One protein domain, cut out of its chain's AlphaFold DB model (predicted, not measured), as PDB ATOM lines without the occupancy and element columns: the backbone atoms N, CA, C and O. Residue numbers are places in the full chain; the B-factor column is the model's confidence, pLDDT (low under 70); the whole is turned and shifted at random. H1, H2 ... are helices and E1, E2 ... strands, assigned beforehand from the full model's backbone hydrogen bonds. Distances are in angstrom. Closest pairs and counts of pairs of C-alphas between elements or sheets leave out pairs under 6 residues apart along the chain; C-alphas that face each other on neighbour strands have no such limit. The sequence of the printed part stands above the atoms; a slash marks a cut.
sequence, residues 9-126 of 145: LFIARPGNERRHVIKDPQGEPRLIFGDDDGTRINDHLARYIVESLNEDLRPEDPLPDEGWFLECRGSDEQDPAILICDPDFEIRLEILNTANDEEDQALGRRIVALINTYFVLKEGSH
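This is residues 9 to 126 of the 145 residues of an uncharacterized protein of Microvirga ossetica (UniProt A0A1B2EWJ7). One strongly twisted sheet of five strands has two helices packed over one of its faces, while its other face is bare of helices. H1 covers the end of the sheet with E1 and E2, the longer H2 covers the end with E5 and E4 and crosses H1 at a steep tilt, and the last residues of H2, 121 to 125, stick out with residue 126. The printed part has 118 residues, in the order E1 E2 E3 H1 E4 E5 H2, and the sheet, antiparallel throughout, runs E1 E2 E3 E5 E4. The class is mixed, helices and strands; the whole is compact, with a radius of gyration of the C-alphas of 14.0 A and spans of 45 by 34 by 30 A.

E1, residues 9 to 12, E2, residues 19 to 23, and E3, residues 29 to 33, form a meander, each strand the antiparallel neighbour of the one before. E1 and E2 are a hairpin, with N 10 and O 21 2.8 A apart; E2 and E3 are another, with N 20 and O 33 at 2.7 A. H1, residues 40 to 54, is on the sheet at a height of 9.5 A, over E2 and only just not over E3, on which 2 of its C-alphas fall. It runs along the strands, at 4 degrees to E2 on the local plane; the closest C-alphas of H1 and E2 are those of Ala 46 and His 20, 6.8 A apart. E4, residues 81 to 86, and E5, residues 91 to 96, are a hairpin, with N 84 and O 93 at 2.9 A. E5 is also the antiparallel neighbour of E3, with N 94 and O 32 at 2.8 A. E3, H1 and E4 form a split strand-helix-strand unit, two strands running the same way with E5 between them in the sheet; its crossover is left-handed. Residues 69 to 70 pair antiparallel with residues 83 to 84 of E4. H2, residues 101 to 125, is on the same face as H1 at a height of 9.5 A, over E5 and along the strands, at 24 degrees on the local plane. Its residues 111 to 118 alone touch H1, with the C-alphas of Leu 114 and Ile 49 closest at 6.7 A; the helices run opposite ways at a steep tilt of 55 degrees. In H1 and H2 every O i to N i+4 pair is within hydrogen-bond range.

E1 begins at C-alpha 9, (203.311, 193.821, 139.114). H1 measures 21.5 A, E4 15.4 A and E5 15.9 A. H2 measures 35.6 A and ends at C-alpha 125, (215.209, 212.647, 149.589).

The C-alphas of Asp 76 and His 126, the two farthest apart, are 45.5 A from each other. The printed part has no cut, and the link from H1 to E4, 26 residues, is long. The mean pLDDT of the printed part is 72.9; 42 residues are under 70, among them residues 66 to 91.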
ATOM      1  N   LEU A   9     201.967 193.750 139.686       87.94
ATOM      2  CA  LEU A   9     203.311 193.821 139.114       87.94
ATOM      3  C   LEU A   9     203.904 192.417 138.965       87.94
ATOM      4  O   LEU A   9     204.018 191.667 139.936       87.94
ATOM      5  N   PHE A  10     204.358 192.104 137.759       86.00
ATOM      6  CA  PHE A  10     205.106 190.907 137.410       86.00
ATOM      7  C   PHE A  10     206.493 191.296 136.920       86.00
ATOM      8  O   PHE A  10     206.678 192.318 136.268       86.00
ATOM      9  N   ILE A  11     207.476 190.455 137.215       81.81
ATOM     10  CA  ILE A  11     208.829 190.608 136.687       81.81
ATOM     11  C   ILE A  11     209.059 189.448 135.727       81.81
ATOM     12  O   ILE A  11     209.217 188.303 136.155       81.81
ATOM     13  N   ALA A  12     209.054 189.746 134.434       76.69
ATOM     14  CA  ALA A  12     209.422 188.811 133.388       76.69
ATOM     15  C   ALA A  12     210.947 188.822 133.203       76.69
ATOM     16  O   ALA A  12     211.593 189.867 133.274       76.69
ATOM     17  N   ARG A  13     211.533 187.644 132.968       71.00
ATOM     18  CA  ARG A  13     212.954 187.490 132.616       71.00
ATOM     19  C   ARG A  13     213.098 186.757 131.278       71.00
ATOM     20  O   ARG A  13     213.486 185.587 131.274       71.00
ATOM     21  N   PRO A  14     212.674 187.360 130.154       61.12
ATOM     22  CA  PRO A  14     212.917 186.783 128.839       61.12
ATOM     23  C   PRO A  14     214.419 186.856 128.511       61.12
ATOM     24  O   PRO A  14     214.962 187.920 128.242       61.12
ATOM     25  N   GLY A  15     215.113 185.716 128.542       70.50
ATOM     26  CA  GLY A  15     216.557 185.673 128.281       70.50
ATOM     27  C   GLY A  15     217.380 186.339 129.393       70.50
ATOM     28  O   GLY A  15     217.251 185.955 130.555       70.50
ATOM     29  N   ASN A  16     218.235 187.305 129.024       56.62
ATOM     30  CA  ASN A  16     219.069 188.077 129.960       56.62
ATOM     31  C   ASN A  16     218.428 189.408 130.397       56.62
ATOM     32  O   ASN A  16     218.930 190.041 131.319       56.62
ATOM     33  N   GLU A  17     217.328 189.822 129.768       67.25
ATOM     34  CA  GLU A  17     216.670 191.099 130.045       67.25
ATOM     35  C   GLU A  17     215.614 190.938 131.141       67.25
ATOM     36  O   GLU A  17     214.859 189.958 131.179       67.25
ATOM     37  N   ARG A  18     215.540 191.911 132.052       72.50
ATOM     38  CA  ARG A  18     214.534 191.950 133.116       72.50
ATOM     39  C   ARG A  18     213.486 193.007 132.782       72.50
ATOM     40  O   ARG A  18     213.795 194.189 132.792       72.50
ATOM     41  N   ARG A  19     212.238 192.573 132.584       81.12
ATOM     42  CA  ARG A  19     211.096 193.447 132.281       81.12
ATOM     43  C   ARG A  19     210.074 193.444 133.407       81.12
ATOM     44  O   ARG A  19     209.717 192.393 133.944       81.12
ATOM     45  N   HIS A  20     209.566 194.613 133.742       86.62
ATOM     46  CA  HIS A  20     208.456 194.839 134.652       86.62
ATOM     47  C   HIS A  20     207.178 194.923 133.828       86.62
ATOM     48  O   HIS A  20     207.073 195.731 132.915       86.62
ATOM     49  N   VAL A  21     206.216 194.062 134.142       87.38
ATOM     50  CA  VAL A  21     204.910 193.994 133.487       87.38
ATOM     51  C   VAL A  21     203.852 194.293 134.534       87.38
ATOM     52  O   VAL A  21     203.693 193.527 135.485       87.38
ATOM     53  N   ILE A  22     203.121 195.388 134.375       87.38
ATOM     54  CA  ILE A  22     201.989 195.729 135.236       87.38
ATOM     55  C   ILE A  22     200.707 195.354 134.504       87.38
ATOM     56  O   ILE A  22     200.474 195.781 133.371       87.38
ATOM     57  N   LYS A  23     199.888 194.541 135.164       88.75
ATOM     58  CA  LYS A  23     198.578 194.120 134.682       88.75
ATOM     59  C   LYS A  23     197.469 194.920 135.346       88.75
ATOM     60  O   LYS A  23     197.582 195.261 136.527       88.75
ATOM     61  N   ASP A  24     196.416 195.181 134.586       87.25
ATOM     62  CA  ASP A  24     195.183 195.778 135.087       87.25
ATOM     63  C   ASP A  24     194.404 194.807 135.998       87.25
ATOM     64  O   ASP A  24     194.775 193.633 136.142       87.25
ATOM     65  N   PRO A  25     193.306 195.268 136.623       86.00
ATOM     66  CA  PRO A  25     192.437 194.414 137.429       86.00
ATOM     67  C   PRO A  25     191.795 193.233 136.686       86.00
ATOM     68  O   PRO A  25     191.320 192.291 137.323       86.00
ATOM     69  N   GLN A  26     191.747 193.270 135.355       85.00
ATOM     70  CA  GLN A  26     191.253 192.188 134.507       85.00
ATOM     71  C   GLN A  26     192.330 191.116 134.271       85.00
ATOM     72  O   GLN A  26     192.008 190.011 133.834       85.00
ATOM     73  N   GLY A  27     193.583 191.395 134.636       82.38
ATOM     74  CA  GLY A  27     194.723 190.506 134.442       82.38
ATOM     75  C   GLY A  27     195.401 190.674 133.081       82.38
ATOM     76  O   GLY A  27     196.271 189.862 132.739       82.38
ATOM     77  N   GLU A  28     195.048 191.722 132.338       83.94
ATOM     78  CA  GLU A  28     195.649 192.055 131.054       83.94
ATOM     79  C   GLU A  28     196.881 192.942 131.263       83.94
ATOM     80  O   GLU A  28     196.844 193.876 132.068       83.94
ATOM     81  N   PRO A  29     198.007 192.664 130.583       81.75
ATOM     82  CA  PRO A  29     199.176 193.531 130.647       81.75
ATOM     83  C   PRO A  29     198.828 194.912 130.085       81.75
ATOM     84  O   PRO A  29     198.239 195.022 129.014       81.75
ATOM     85  N   ARG A  30     199.204 195.967 130.811       84.56
ATOM     86  CA  ARG A  30     198.980 197.360 130.395       84.56
ATOM     87  C   ARG A  30     200.239 198.182 130.318       84.56
ATOM     88  O   ARG A  30     200.303 199.062 129.477       84.56
ATOM     89  N   LEU A  31     201.213 197.910 131.181       85.50
ATOM     90  CA  LEU A  31     202.474 198.641 131.203       85.50
ATOM     91  C   LEU A  31     203.617 197.637 131.149       85.50
ATOM     92  O   LEU A  31     203.633 196.689 131.940       85.50
ATOM     93  N   ILE A  32     204.566 197.844 130.245       83.25
ATOM     94  CA  ILE A  32     205.804 197.067 130.163       83.25
ATOM     95  C   ILE A  32     206.974 198.036 130.189       83.25
ATOM     96  O   ILE A  32     206.978 199.000 129.437       83.25
ATOM     97  N   PHE A  33     207.973 197.795 131.031       79.44
ATOM     98  CA  PHE A  33     209.210 198.573 130.998       79.44
ATOM     99  C   PHE A  33     210.402 197.804 131.558       79.44
ATOM    100  O   PHE A  33     210.232 196.805 132.253       79.44
ATOM    101  N   GLY A  34     211.609 198.277 131.262       70.81
ATOM    102  CA  GLY A  34     212.868 197.678 131.705       70.81
ATOM    103  C   GLY A  34     213.721 197.261 130.517       70.81
ATOM    104  O   GLY A  34     213.459 196.226 129.912       70.81
ATOM    105  N   ASP A  35     214.722 198.085 130.209       57.81
ATOM    106  CA  ASP A  35     215.679 197.866 129.112       57.81
ATOM    107  C   ASP A  35     217.146 197.824 129.595       57.81
ATOM    108  O   ASP A  35     218.065 197.726 128.795       57.81
ATOM    109  N   ASP A  36     217.373 197.843 130.913       57.22
ATOM    110  CA  ASP A  36     218.710 197.775 131.525       57.22
ATOM    111  C   ASP A  36     218.842 196.523 132.423       57.22
ATOM    112  O   ASP A  36     217.832 195.884 132.744       57.22
ATOM    113  N   ASP A  37     220.068 196.198 132.861       58.78
ATOM    114  CA  ASP A  37     220.582 195.039 133.634       58.78
ATOM    115  C   ASP A  37     219.857 194.734 134.978       58.78
ATOM    116  O   ASP A  37     220.347 194.015 135.858       58.78
ATOM    117  N   GLY A  38     218.651 195.259 135.186       56.66
ATOM    118  CA  GLY A  38     217.817 195.036 136.357       56.66
ATOM    119  C   GLY A  38     218.177 195.956 137.516       56.66
ATOM    120  O   GLY A  38     218.138 195.518 138.672       56.66
ATOM    121  N   THR A  39     218.532 197.214 137.225       64.38
ATOM    122  CA  THR A  39     218.909 198.206 138.239       64.38
ATOM    123  C   THR A  39     217.825 198.386 139.305       64.38
ATOM    124  O   THR A  39     216.621 198.244 139.078       64.38
ATOM    125  N   ARG A  40     218.255 198.721 140.530       68.56
ATOM    126  CA  ARG A  40     217.348 198.896 141.681       68.56
ATOM    127  C   ARG A  40     216.357 200.045 141.470       68.56
ATOM    128  O   ARG A  40     215.295 200.034 142.085       68.56
ATOM    129  N   ILE A  41     216.696 201.024 140.627       70.75
ATOM    130  CA  ILE A  41     215.833 202.168 140.310       70.75
ATOM    131  C   ILE A  41     214.541 201.678 139.645       70.75
ATOM    132  O   ILE A  41     213.466 202.028 140.132       70.75
ATOM    133  N   ASN A  42     214.638 200.775 138.662       77.12
ATOM    134  CA  ASN A  42     213.480 200.196 137.973       77.12
ATOM    135  C   ASN A  42     212.571 199.402 138.923       77.12
ATOM    136  O   ASN A  42     211.351 199.533 138.865       77.12
ATOM    137  N   ASP A  43     213.142 198.647 139.869       80.31
ATOM    138  CA  ASP A  43     212.363 197.914 140.880       80.31
ATOM    139  C   ASP A  43     211.558 198.839 141.804       80.31
ATOM    140  O   ASP A  43     210.409 198.545 142.144       80.31
ATOM    141  N   HIS A  44     212.163 199.946 142.239       83.88
ATOM    142  CA  HIS A  44     211.493 200.913 143.101       83.88
ATOM    143  C   HIS A  44     210.439 201.721 142.346       83.88
ATOM    144  O   HIS A  44     209.352 201.920 142.885       83.88
ATOM    145  N   LEU A  45     210.726 202.119 141.105       84.50
ATOM    146  CA  LEU A  45     209.771 202.822 140.257       84.50
ATOM    147  C   LEU A  45     208.562 201.935 139.921       84.50
ATOM    148  O   LEU A  45     207.426 202.367 140.075       84.50
ATOM    149  N   ALA A  46     208.782 200.664 139.567       85.56
ATOM    150  CA  ALA A  46     207.704 199.704 139.308       85.56
ATOM    151  C   ALA A  46     206.782 199.506 140.495       85.56
ATOM    152  O   ALA A  46     205.559 199.483 140.341       85.56
ATOM    153  N   ARG A  47     207.376 199.377 141.682       88.56
ATOM    154  CA  ARG A  47     206.616 199.272 142.919       88.56
ATOM    155  C   ARG A  47     205.814 200.545 143.181       88.56
ATOM    156  O   ARG A  47     204.623 200.453 143.446       88.56
ATOM    157  N   TYR A  48     206.444 201.708 143.045       89.19
ATOM    158  CA  TYR A  48     205.778 202.989 143.250       89.19
ATOM    159  C   TYR A  48     204.582 203.176 142.307       89.19
ATOM    160  O   TYR A  48     203.503 203.555 142.757       89.19
ATOM    161  N   ILE A  49     204.739 202.854 141.019       89.12
ATOM    162  CA  ILE A  49     203.660 202.960 140.030       89.12
ATOM    163  C   ILE A  49     202.493 202.038 140.401       89.12
ATOM    164  O   ILE A  49     201.358 202.504 140.472       89.12
ATOM    165  N   VAL A  50     202.738 200.748 140.667       89.75
ATOM    166  CA  VAL A  50     201.641 199.806 140.965       89.75
ATOM    167  C   VAL A  50     200.920 200.146 142.273       89.75
ATOM    168  O   VAL A  50     199.699 200.034 142.345       89.75
ATOM    169  N   GLU A  51     201.649 200.595 143.299       90.75
ATOM    170  CA  GLU A  51     201.065 201.059 144.564       90.75
ATOM    171  C   GLU A  51     200.198 202.303 144.330       90.75
ATOM    172  O   GLU A  51     199.032 202.325 144.720       90.75
ATOM    173  N   SER A  52     200.710 203.273 143.574       90.38
ATOM    174  CA  SER A  52     199.985 204.503 143.242       90.38
ATOM    175  C   SER A  52     198.727 204.258 142.406       90.38
ATOM    176  O   SER A  52     197.705 204.920 142.599       90.38
ATOM    177  N   LEU A  53     198.771 203.296 141.479       89.50
ATOM    178  CA  LEU A  53     197.601 202.885 140.700       89.50
ATOM    179  C   LEU A  53     196.533 202.242 141.591       89.50
ATOM    180  O   LEU A  53     195.354 202.566 141.454       89.50
ATOM    181  N   ASN A  54     196.944 201.389 142.533       88.94
ATOM    182  CA  ASN A  54     196.051 200.735 143.494       88.94
ATOM    183  C   ASN A  54     195.411 201.706 144.499       88.94
ATOM    184  O   ASN A  54     194.302 201.453 144.965       88.94
ATOM    185  N   GLU A  55     196.081 202.813 144.811       90.31
ATOM    186  CA  GLU A  55     195.559 203.893 145.659       90.31
ATOM    187  C   GLU A  55     194.708 204.924 144.891       90.31
ATOM    188  O   GLU A  55     194.236 205.900 145.466       90.31
ATOM    189  N   ASP A  56     194.506 204.721 143.587       87.31
ATOM    190  CA  ASP A  56     193.918 205.691 142.657       87.31
ATOM    191  C   ASP A  56     194.566 207.098 142.705       87.31
ATOM    192  O   ASP A  56     193.903 208.110 142.480       87.31
ATOM    193  N   LEU A  57     195.879 207.185 142.966       86.44
ATOM    194  CA  LEU A  57     196.603 208.461 142.991       86.44
ATOM    195  C   LEU A  57     196.641 209.118 141.607       86.44
ATOM    196  O   LEU A  57     197.064 208.501 140.626       86.44
ATOM    197  N   ARG A  58     196.255 210.396 141.546       85.38
ATOM    198  CA  ARG A  58     196.260 211.233 140.335       85.38
ATOM    199  C   ARG A  58     197.046 212.521 140.602       85.38
ATOM    200  O   ARG A  58     196.422 213.557 140.831       85.38
ATOM    201  N   PRO A  59     198.386 212.453 140.677       82.62
ATOM    202  CA  PRO A  59     199.191 213.648 140.898       82.62
ATOM    203  C   PRO A  59     199.077 214.607 139.708       82.62
ATOM    204  O   PRO A  59     198.898 214.177 138.565       82.62
ATOM    205  N   GLU A  60     199.202 215.901 139.988       86.19
ATOM    206  CA  GLU A  60     199.521 216.886 138.957       86.19
ATOM    207  C   GLU A  60     200.965 216.650 138.501       86.19
ATOM    208  O   GLU A  60     201.838 216.398 139.332       86.19
ATOM    209  N   ASP A  61     201.208 216.689 137.192       81.19
ATOM    210  CA  ASP A  61     202.548 216.504 136.641       81.19
ATOM    211  C   ASP A  61     203.426 217.716 136.994       81.19
ATOM    212  O   ASP A  61     203.089 218.833 136.588       81.19
ATOM    213  N   PRO A  62     204.527 217.545 137.750       80.81
ATOM    214  CA  PRO A  62     205.418 218.653 138.064       80.81
ATOM    215  C   PRO A  62     206.254 219.114 136.856       80.81
ATOM    216  O   PRO A  62     206.835 220.196 136.928       80.81
ATOM    217  N   LEU A  63     206.318 218.331 135.770       77.50
ATOM    218  CA  LEU A  63     207.128 218.601 134.574       77.50
ATOM    219  C   LEU A  63     206.317 218.383 133.271       77.50
ATOM    220  O   LEU A  63     206.707 217.594 132.408       77.50
ATOM    221  N   PRO A  64     205.192 219.102 133.078       71.38
ATOM    222  CA  PRO A  64     204.251 218.840 131.982       71.38
ATOM    223  C   PRO A  64     204.809 219.176 130.589       71.38
ATOM    224  O   PRO A  64     204.300 218.686 129.582       71.38
ATOM    225  N   ASP A  65     205.843 220.020 130.524       70.81
ATOM    226  CA  ASP A  65     206.431 220.516 129.276       70.81
ATOM    227  C   ASP A  65     207.546 219.607 128.728       70.81
ATOM    228  O   ASP A  65     208.014 219.819 127.610       70.81
ATOM    229  N   GLU A  66     207.973 218.584 129.476       65.88
ATOM    230  CA  GLU A  66     209.113 217.734 129.098       65.88
ATOM    231  C   GLU A  66     208.810 216.725 127.978       65.88
ATOM    232  O   GLU A  66     209.713 216.056 127.487       65.88
ATOM    233  N   GLY A  67     207.567 216.661 127.485       56.97
ATOM    234  CA  GLY A  67     207.277 215.997 126.210       56.97
ATOM    235  C   GLY A  67     207.570 214.493 126.198       56.97
ATOM    236  O   GLY A  67     208.037 213.964 125.194       56.97
ATOM    237  N   TRP A  68     207.248 213.801 127.292       65.25
ATOM    238  CA  TRP A  68     207.485 212.368 127.513       65.25
ATOM    239  C   TRP A  68     206.757 211.425 126.533       65.25
ATOM    240  O   TRP A  68     207.028 210.228 126.513       65.25
ATOM    241  N   PHE A  69     205.821 211.938 125.730       62.31
ATOM    242  CA  PHE A  69     205.041 211.147 124.780       62.31
ATOM    243  C   PHE A  69     205.683 211.134 123.400       62.31
ATOM    244  O   PHE A  69     205.642 212.127 122.673       62.31
ATOM    245  N   LEU A  70     206.148 209.963 122.976       55.75
ATOM    246  CA  LEU A  70     206.265 209.669 121.556       55.75
ATOM    247  C   LEU A  70     204.952 209.013 121.110       55.75
ATOM    248  O   LEU A  70     204.698 207.841 121.397       55.75
ATOM    249  N   GLU A  71     204.088 209.768 120.420       53.41
ATOM    250  CA  GLU A  71     202.967 209.172 119.684       53.41
ATOM    251  C   GLU A  71     203.547 208.307 118.556       53.41
ATOM    252  O   GLU A  71     203.846 208.793 117.463       53.41
ATOM    253  N   CYS A  72     203.723 207.010 118.806       47.56
ATOM    254  CA  CYS A  72     204.076 206.048 117.769       47.56
ATOM    255  C   CYS A  72     202.858 205.808 116.863       47.56
ATOM    256  O   CYS A  72     202.191 204.781 116.922       47.56
ATOM    257  N   ARG A  73     202.552 206.774 115.992       45.16
ATOM    258  CA  ARG A  73     201.665 206.573 114.838       45.16
ATOM    259  C   ARG A  73     202.503 206.094 113.654       45.16
ATOM    260  O   ARG A  73     202.777 206.847 112.724       45.16
ATOM    261  N   GLY A  74     202.963 204.846 113.733       39.41
ATOM    262  CA  GLY A  74     203.685 204.153 112.666       39.41
ATOM    263  C   GLY A  74     202.777 203.164 111.939       39.41
ATOM    264  O   GLY A  74     202.140 202.332 112.571       39.41
ATOM    265  N   SER A  75     202.701 203.299 110.618       47.19
ATOM    266  CA  SER A  75     201.923 202.489 109.677       47.19
ATOM    267  C   SER A  75     202.196 200.983 109.767       47.19
ATOM    268  O   SER A  75     203.357 200.590 109.743       47.19
ATOM    269  N   ASP A  76     201.115 200.198 109.736       50.09
ATOM    270  CA  ASP A  76     201.033 198.753 109.489       50.09
ATOM    271  C   ASP A  76     201.841 197.836 110.446       50.09
ATOM    272  O   ASP A  76     203.058 197.713 110.369       50.09
ATOM    273  N   GLU A  77     201.109 197.120 111.312       42.97
ATOM    274  CA  GLU A  77     201.552 195.939 112.089       42.97
ATOM    275  C   GLU A  77     202.534 196.131 113.265       42.97
ATOM    276  O   GLU A  77     203.321 195.230 113.560       42.97
ATOM    277  N   GLN A  78     202.466 197.229 114.024       47.59
ATOM    278  CA  GLN A  78     203.095 197.270 115.355       47.59
ATOM    279  C   GLN A  78     202.091 197.650 116.438       47.59
ATOM    280  O   GLN A  78     201.299 198.576 116.263       47.59
ATOM    281  N   ASP A  79     202.113 196.869 117.525       49.31
ATOM    282  CA  ASP A  79     201.249 197.011 118.696       49.31
ATOM    283  C   ASP A  79     201.159 198.480 119.119       49.31
ATOM    284  O   ASP A  79     202.194 199.158 119.164       49.31
ATOM    285  N   PRO A  80     199.964 199.010 119.432       50.69
ATOM    286  CA  PRO A  80     199.842 200.422 119.727       50.69
ATOM    287  C   PRO A  80     200.375 200.629 121.144       50.69
ATOM    288  O   PRO A  80     199.681 200.418 122.136       50.69
ATOM    289  N   ALA A  81     201.661 200.959 121.205       58.81
ATOM    290  CA  ALA A  81     202.391 201.254 122.415       58.81
ATOM    291  C   ALA A  81     202.598 202.765 122.503       58.81
ATOM    292  O   ALA A  81     203.249 203.358 121.639       58.81
ATOM    293  N   ILE A  82     202.076 203.403 123.554       62.75
ATOM    294  CA  ILE A  82     202.597 204.721 123.932       62.75
ATOM    295  C   ILE A  82     203.984 204.474 124.510       62.75
ATOM    296  O   ILE A  82     204.112 203.748 125.498       62.75
ATOM    297  N   LEU A  83     204.996 205.054 123.869       63.56
ATOM    298  CA  LEU A  83     206.374 204.985 124.324       63.56
ATOM    299  C   LEU A  83     206.697 206.226 125.139       63.56
ATOM    300  O   LEU A  83     206.635 207.351 124.637       63.56
ATOM    301  N   ILE A  84     207.048 205.984 126.394       63.91
ATOM    302  CA  ILE A  84     207.646 206.971 127.278       63.91
ATOM    303  C   ILE A  84     209.144 206.681 127.289       63.91
ATOM    304  O   ILE A  84     209.553 205.599 127.720       63.91
ATOM    305  N   CYS A  85     209.926 207.621 126.762       58.78
ATOM    306  CA  CYS A  85     211.376 207.517 126.649       58.78
ATOM    307  C   CYS A  85     212.018 208.672 127.406       58.78
ATOM    308  O   CYS A  85     211.803 209.827 127.045       58.78
ATOM    309  N   ASP A  86     212.847 208.347 128.390       60.25
ATOM    310  CA  ASP A  86     213.740 209.321 129.005       60.25
ATOM    311  C   ASP A  86     215.187 209.078 128.539       60.25
ATOM    312  O   ASP A  86     215.697 207.964 128.715       60.25
ATOM    313  N   PRO A  87     215.846 210.075 127.918       50.47
ATOM    314  CA  PRO A  87     217.206 209.933 127.404       50.47
ATOM    315  C   PRO A  87     218.287 209.897 128.496       50.47
ATOM    316  O   PRO A  87     219.379 209.401 128.225       50.47
ATOM    317  N   ASP A  88     218.005 210.398 129.698       55.16
ATOM    318  CA  ASP A  88     218.920 210.428 130.842       55.16
ATOM    319  C   ASP A  88     218.764 209.187 131.743       55.16
ATOM    320  O   ASP A  88     219.717 208.781 132.416       55.16
ATOM    321  N   PHE A  89     217.582 208.558 131.748       56.28
ATOM    322  CA  PHE A  89     217.261 207.397 132.587       56.28
ATOM    323  C   PHE A  89     217.173 206.064 131.830       56.28
ATOM    324  O   PHE A  89     217.054 205.026 132.481       56.28
ATOM    325  N   GLU A  90     217.224 206.072 130.492       59.19
ATOM    326  CA  GLU A  90     217.137 204.875 129.629       59.19
ATOM    327  C   GLU A  90     215.889 204.007 129.913       59.19
ATOM    328  O   GLU A  90     215.865 202.794 129.689       59.19
ATOM    329  N   ILE A  91     214.811 204.613 130.429       63.28
ATOM    330  CA  ILE A  91     213.562 203.901 130.705       63.28
ATOM    331  C   ILE A  91     212.707 203.942 129.447       63.28
ATOM    332  O   ILE A  91     212.220 204.996 129.046       63.28
ATOM    333  N   ARG A  92     212.487 202.762 128.869       71.69
ATOM    334  CA  ARG A  92     211.470 202.529 127.847       71.69
ATOM    335  C   ARG A  92     210.232 201.948 128.512       71.69
ATOM    336  O   ARG A  92     210.284 200.819 129.004       71.69
ATOM    337  N   LEU A  93     209.141 202.711 128.544       73.81
ATOM    338  CA  LEU A  93     207.836 202.238 129.007       73.81
ATOM    339  C   LEU A  93     206.847 202.181 127.849       73.81
ATOM    340  O   LEU A  93     206.682 203.148 127.113       73.81
ATOM    341  N   GLU A  94     206.201 201.030 127.713       76.19
ATOM    342  CA  GLU A  94     205.185 200.709 126.719       76.19
ATOM    343  C   GLU A  94     203.816 200.609 127.390       76.19
ATOM    344  O   GLU A  94     203.640 199.830 128.332       76.19
ATOM    345  N   ILE A  95     202.842 201.366 126.886       75.25
ATOM    346  CA  ILE A  95     201.432 201.237 127.281       75.25
ATOM    347  C   ILE A  95     200.690 200.454 126.211       75.25
ATOM    348  O   ILE A  95     200.556 200.952 125.101       75.25
ATOM    349  N   LEU A  96     200.208 199.256 126.535       74.25
ATOM    350  CA  LEU A  96     199.521 198.397 125.570       74.25
ATOM    351  C   LEU A  96     198.076 198.860 125.353       74.25
ATOM    352  O   LEU A  96     197.316 198.966 126.318       74.25
ATOM    353  N   ASN A  97     197.705 199.077 124.088       68.94
ATOM    354  CA  ASN A  97     196.396 199.599 123.690       68.94
ATOM    355  C   ASN A  97     195.211 198.829 124.292       68.94
ATOM    356  O   ASN A  97     195.145 197.595 124.242       68.94
ATOM    357  N   THR A  98     194.253 199.573 124.840       61.12
ATOM    358  CA  THR A  98     193.050 199.043 125.505       61.12
ATOM    359  C   THR A  98     191.782 199.092 124.643       61.12
ATOM    360  O   THR A  98     190.694 198.792 125.129       61.12
ATOM    361  N   ALA A  99     191.919 199.395 123.352       62.91
ATOM    362  CA  ALA A  99     190.888 199.717 122.362       62.91
ATOM    363  C   ALA A  99     190.261 201.122 122.489       62.91
ATOM    364  O   ALA A  99     189.434 201.484 121.647       62.91
ATOM    365  N   ASN A 100     190.661 201.921 123.489       74.00
ATOM    366  CA  ASN A 100     190.246 203.314 123.657       74.00
ATOM    367  C   ASN A 100     191.469 204.234 123.818       74.00
ATOM    368  O   ASN A 100     192.028 204.367 124.907       74.00
ATOM    369  N   ASP A 101     191.825 204.934 122.738       74.00
ATOM    370  CA  ASP A 101     192.960 205.863 122.697       74.00
ATOM    371  C   ASP A 101     192.890 206.948 123.787       74.00
ATOM    372  O   ASP A 101     193.921 207.382 124.298       74.00
ATOM    373  N   GLU A 102     191.692 207.404 124.168       78.69
ATOM    374  CA  GLU A 102     191.538 208.429 125.204       78.69
ATOM    375  C   GLU A 102     191.906 207.888 126.592       78.69
ATOM    376  O   GLU A 102     192.573 208.577 127.372       78.69
ATOM    377  N   GLU A 103     191.512 206.648 126.889       79.69
ATOM    378  CA  GLU A 103     191.864 205.959 128.134       79.69
ATOM    379  C   GLU A 103     193.358 205.654 128.188       79.69
ATOM    380  O   GLU A 103     193.991 205.906 129.216       79.69
ATOM    381  N   ASP A 104     193.942 205.211 127.073       77.19
ATOM    382  CA  ASP A 104     195.377 204.939 126.972       77.19
ATOM    383  C   ASP A 104     196.199 206.216 127.169       77.19
ATOM    384  O   ASP A 104     197.172 206.234 127.926       77.19
ATOM    385  N   GLN A 105     195.771 207.328 126.568       77.81
ATOM    386  CA  GLN A 105     196.405 208.628 126.777       77.81
ATOM    387  C   GLN A 105     196.223 209.152 128.205       77.81
ATOM    388  O   GLN A 105     197.143 209.750 128.765       77.81
ATOM    389  N   ALA A 106     195.045 208.971 128.809       81.94
ATOM    390  CA  ALA A 106     194.800 209.384 130.188       81.94
ATOM    391  C   ALA A 106     195.658 208.581 131.172       81.94
ATOM    392  O   ALA A 106     196.256 209.165 132.082       81.94
ATOM    393  N   LEU A 107     195.763 207.266 130.962       83.31
ATOM    394  CA  LEU A 107     196.669 206.400 131.705       83.31
ATOM    395  C   LEU A 107     198.113 206.850 131.499       83.31
ATOM    396  O   LEU A 107     198.819 207.057 132.479       83.31
ATOM    397  N   GLY A 108     198.531 207.092 130.259       81.38
ATOM    398  CA  GLY A 108     199.870 207.584 129.964       81.38
ATOM    399  C   GLY A 108     200.202 208.872 130.698       81.38
ATOM    400  O   GLY A 108     201.221 208.932 131.381       81.38
ATOM    401  N   ARG A 109     199.326 209.886 130.647       81.56
ATOM    402  CA  ARG A 109     199.541 211.165 131.355       81.56
ATOM    403  C   ARG A 109     199.678 210.960 132.855       81.56
ATOM    404  O   ARG A 109     200.543 211.553 133.490       81.56
ATOM    405  N   ARG A 110     198.855 210.078 133.417       86.38
ATOM    406  CA  ARG A 110     198.921 209.719 134.832       86.38
ATOM    407  C   ARG A 110     200.241 209.030 135.186       86.38
ATOM    408  O   ARG A 110     200.807 209.325 136.233       86.38
ATOM    409  N   ILE A 111     200.727 208.125 134.340       85.94
ATOM    410  CA  ILE A 111     201.997 207.425 134.552       85.94
ATOM    411  C   ILE A 111     203.182 208.389 134.467       85.94
ATOM    412  O   ILE A 111     204.033 208.342 135.348       85.94
ATOM    413  N   VAL A 112     203.204 209.303 133.492       81.38
ATOM    414  CA  VAL A 112     204.232 210.358 133.403       81.38
ATOM    415  C   VAL A 112     204.248 211.206 134.675       81.38
ATOM    416  O   VAL A 112     205.284 211.317 135.326       81.38
ATOM    417  N   ALA A 113     203.085 211.700 135.111       85.06
ATOM    418  CA  ALA A 113     202.984 212.494 136.333       85.06
ATOM    419  C   ALA A 113     203.503 211.740 137.571       85.06
ATOM    420  O   ALA A 113     204.168 212.323 138.429       85.06
ATOM    421  N   LEU A 114     203.238 210.432 137.666       87.62
ATOM    422  CA  LEU A 114     203.769 209.575 138.729       87.62
ATOM    423  C   LEU A 114     205.292 209.429 138.649       87.62
ATOM    424  O   LEU A 114     205.961 209.548 139.673       87.62
ATOM    425  N   ILE A 115     205.844 209.194 137.460       83.81
ATOM    426  CA  ILE A 115     207.292 209.077 137.246       83.81
ATOM    427  C   ILE A 115     207.991 210.379 137.660       83.81
ATOM    428  O   ILE A 115     208.894 210.349 138.499       83.81
ATOM    429  N   ASN A 116     207.509 211.522 137.174       82.81
ATOM    430  CA  ASN A 116     208.066 212.834 137.501       82.81
ATOM    431  C   ASN A 116     207.956 213.133 139.002       82.81
ATOM    432  O   ASN A 116     208.925 213.549 139.637       82.81
ATOM    433  N   THR A 117     206.807 212.825 139.613       86.69
ATOM    434  CA  THR A 117     206.622 212.951 141.068       86.69
ATOM    435  C   THR A 117     207.620 212.089 141.842       86.69
ATOM    436  O   THR A 117     208.223 212.555 142.810       86.69
ATOM    437  N   TYR A 118     207.824 210.838 141.428       85.81
ATOM    438  CA  TYR A 118     208.775 209.932 142.066       85.81
ATOM    439  C   TYR A 118     210.201 210.486 142.025       85.81
ATOM    440  O   TYR A 118     210.905 210.428 143.038       85.81
ATOM    441  N   PHE A 119     210.621 211.052 140.892       79.38
ATOM    442  CA  PHE A 119     211.951 211.637 140.754       79.38
ATOM    443  C   PHE A 119     212.118 212.917 141.568       79.38
ATOM    444  O   PHE A 119     213.093 213.016 142.308       79.38
ATOM    445  N   VAL A 120     211.135 213.821 141.577       82.00
ATOM    446  CA  VAL A 120     211.157 215.011 142.446       82.00
ATOM    447  C   VAL A 120     211.260 214.617 143.927       82.00
ATOM    448  O   VAL A 120     212.051 215.187 144.683       82.00
ATOM    449  N   LEU A 121     210.506 213.600 144.360       79.94
ATOM    450  CA  LEU A 121     210.593 213.081 145.729       79.94
ATOM    451  C   LEU A 121     211.960 212.451 146.019       79.94
ATOM    452  O   LEU A 121     212.495 212.613 147.118       79.94
ATOM    453  N   LYS A 122     212.542 211.741 145.048       72.69
ATOM    454  CA  LYS A 122     213.873 211.140 145.160       72.69
ATOM    455  C   LYS A 122     214.970 212.195 145.248       72.69
ATOM    456  O   LYS A 122     215.799 212.092 146.152       72.69
ATOM    457  N   GLU A 123     214.940 213.219 144.404       59.09
ATOM    458  CA  GLU A 123     215.844 214.371 144.470       59.09
ATOM    459  C   GLU A 123     215.727 215.096 145.814       59.09
ATOM    460  O   GLU A 123     216.740 215.370 146.457       59.09
ATOM    461  N   GLY A 124     214.503 215.300 146.312       52.88
ATOM    462  CA  GLY A 124     214.260 215.862 147.644       52.88
ATOM    463  C   GLY A 124     214.719 214.962 148.802       52.88
ATOM    464  O   GLY A 124     215.058 215.459 149.877       52.88
ATOM    465  N   SER A 125     214.763 213.641 148.597       45.50
ATOM    466  CA  SER A 125     215.209 212.647 149.589       45.50
ATOM    467  C   SER A 125     216.724 212.426 149.629       45.50
ATOM    468  O   SER A 125     217.223 211.758 150.537       45.50
ATOM    469  N   HIS A 126     217.468 213.010 148.686       40.94
ATOM    470  CA  HIS A 126     218.918 213.119 148.742       40.94
ATOM    471  C   HIS A 126     219.302 214.507 149.280       40.94
ATOM    472  O   HIS A 126     219.517 215.433 148.496       40.94
TER     473      HIS A 126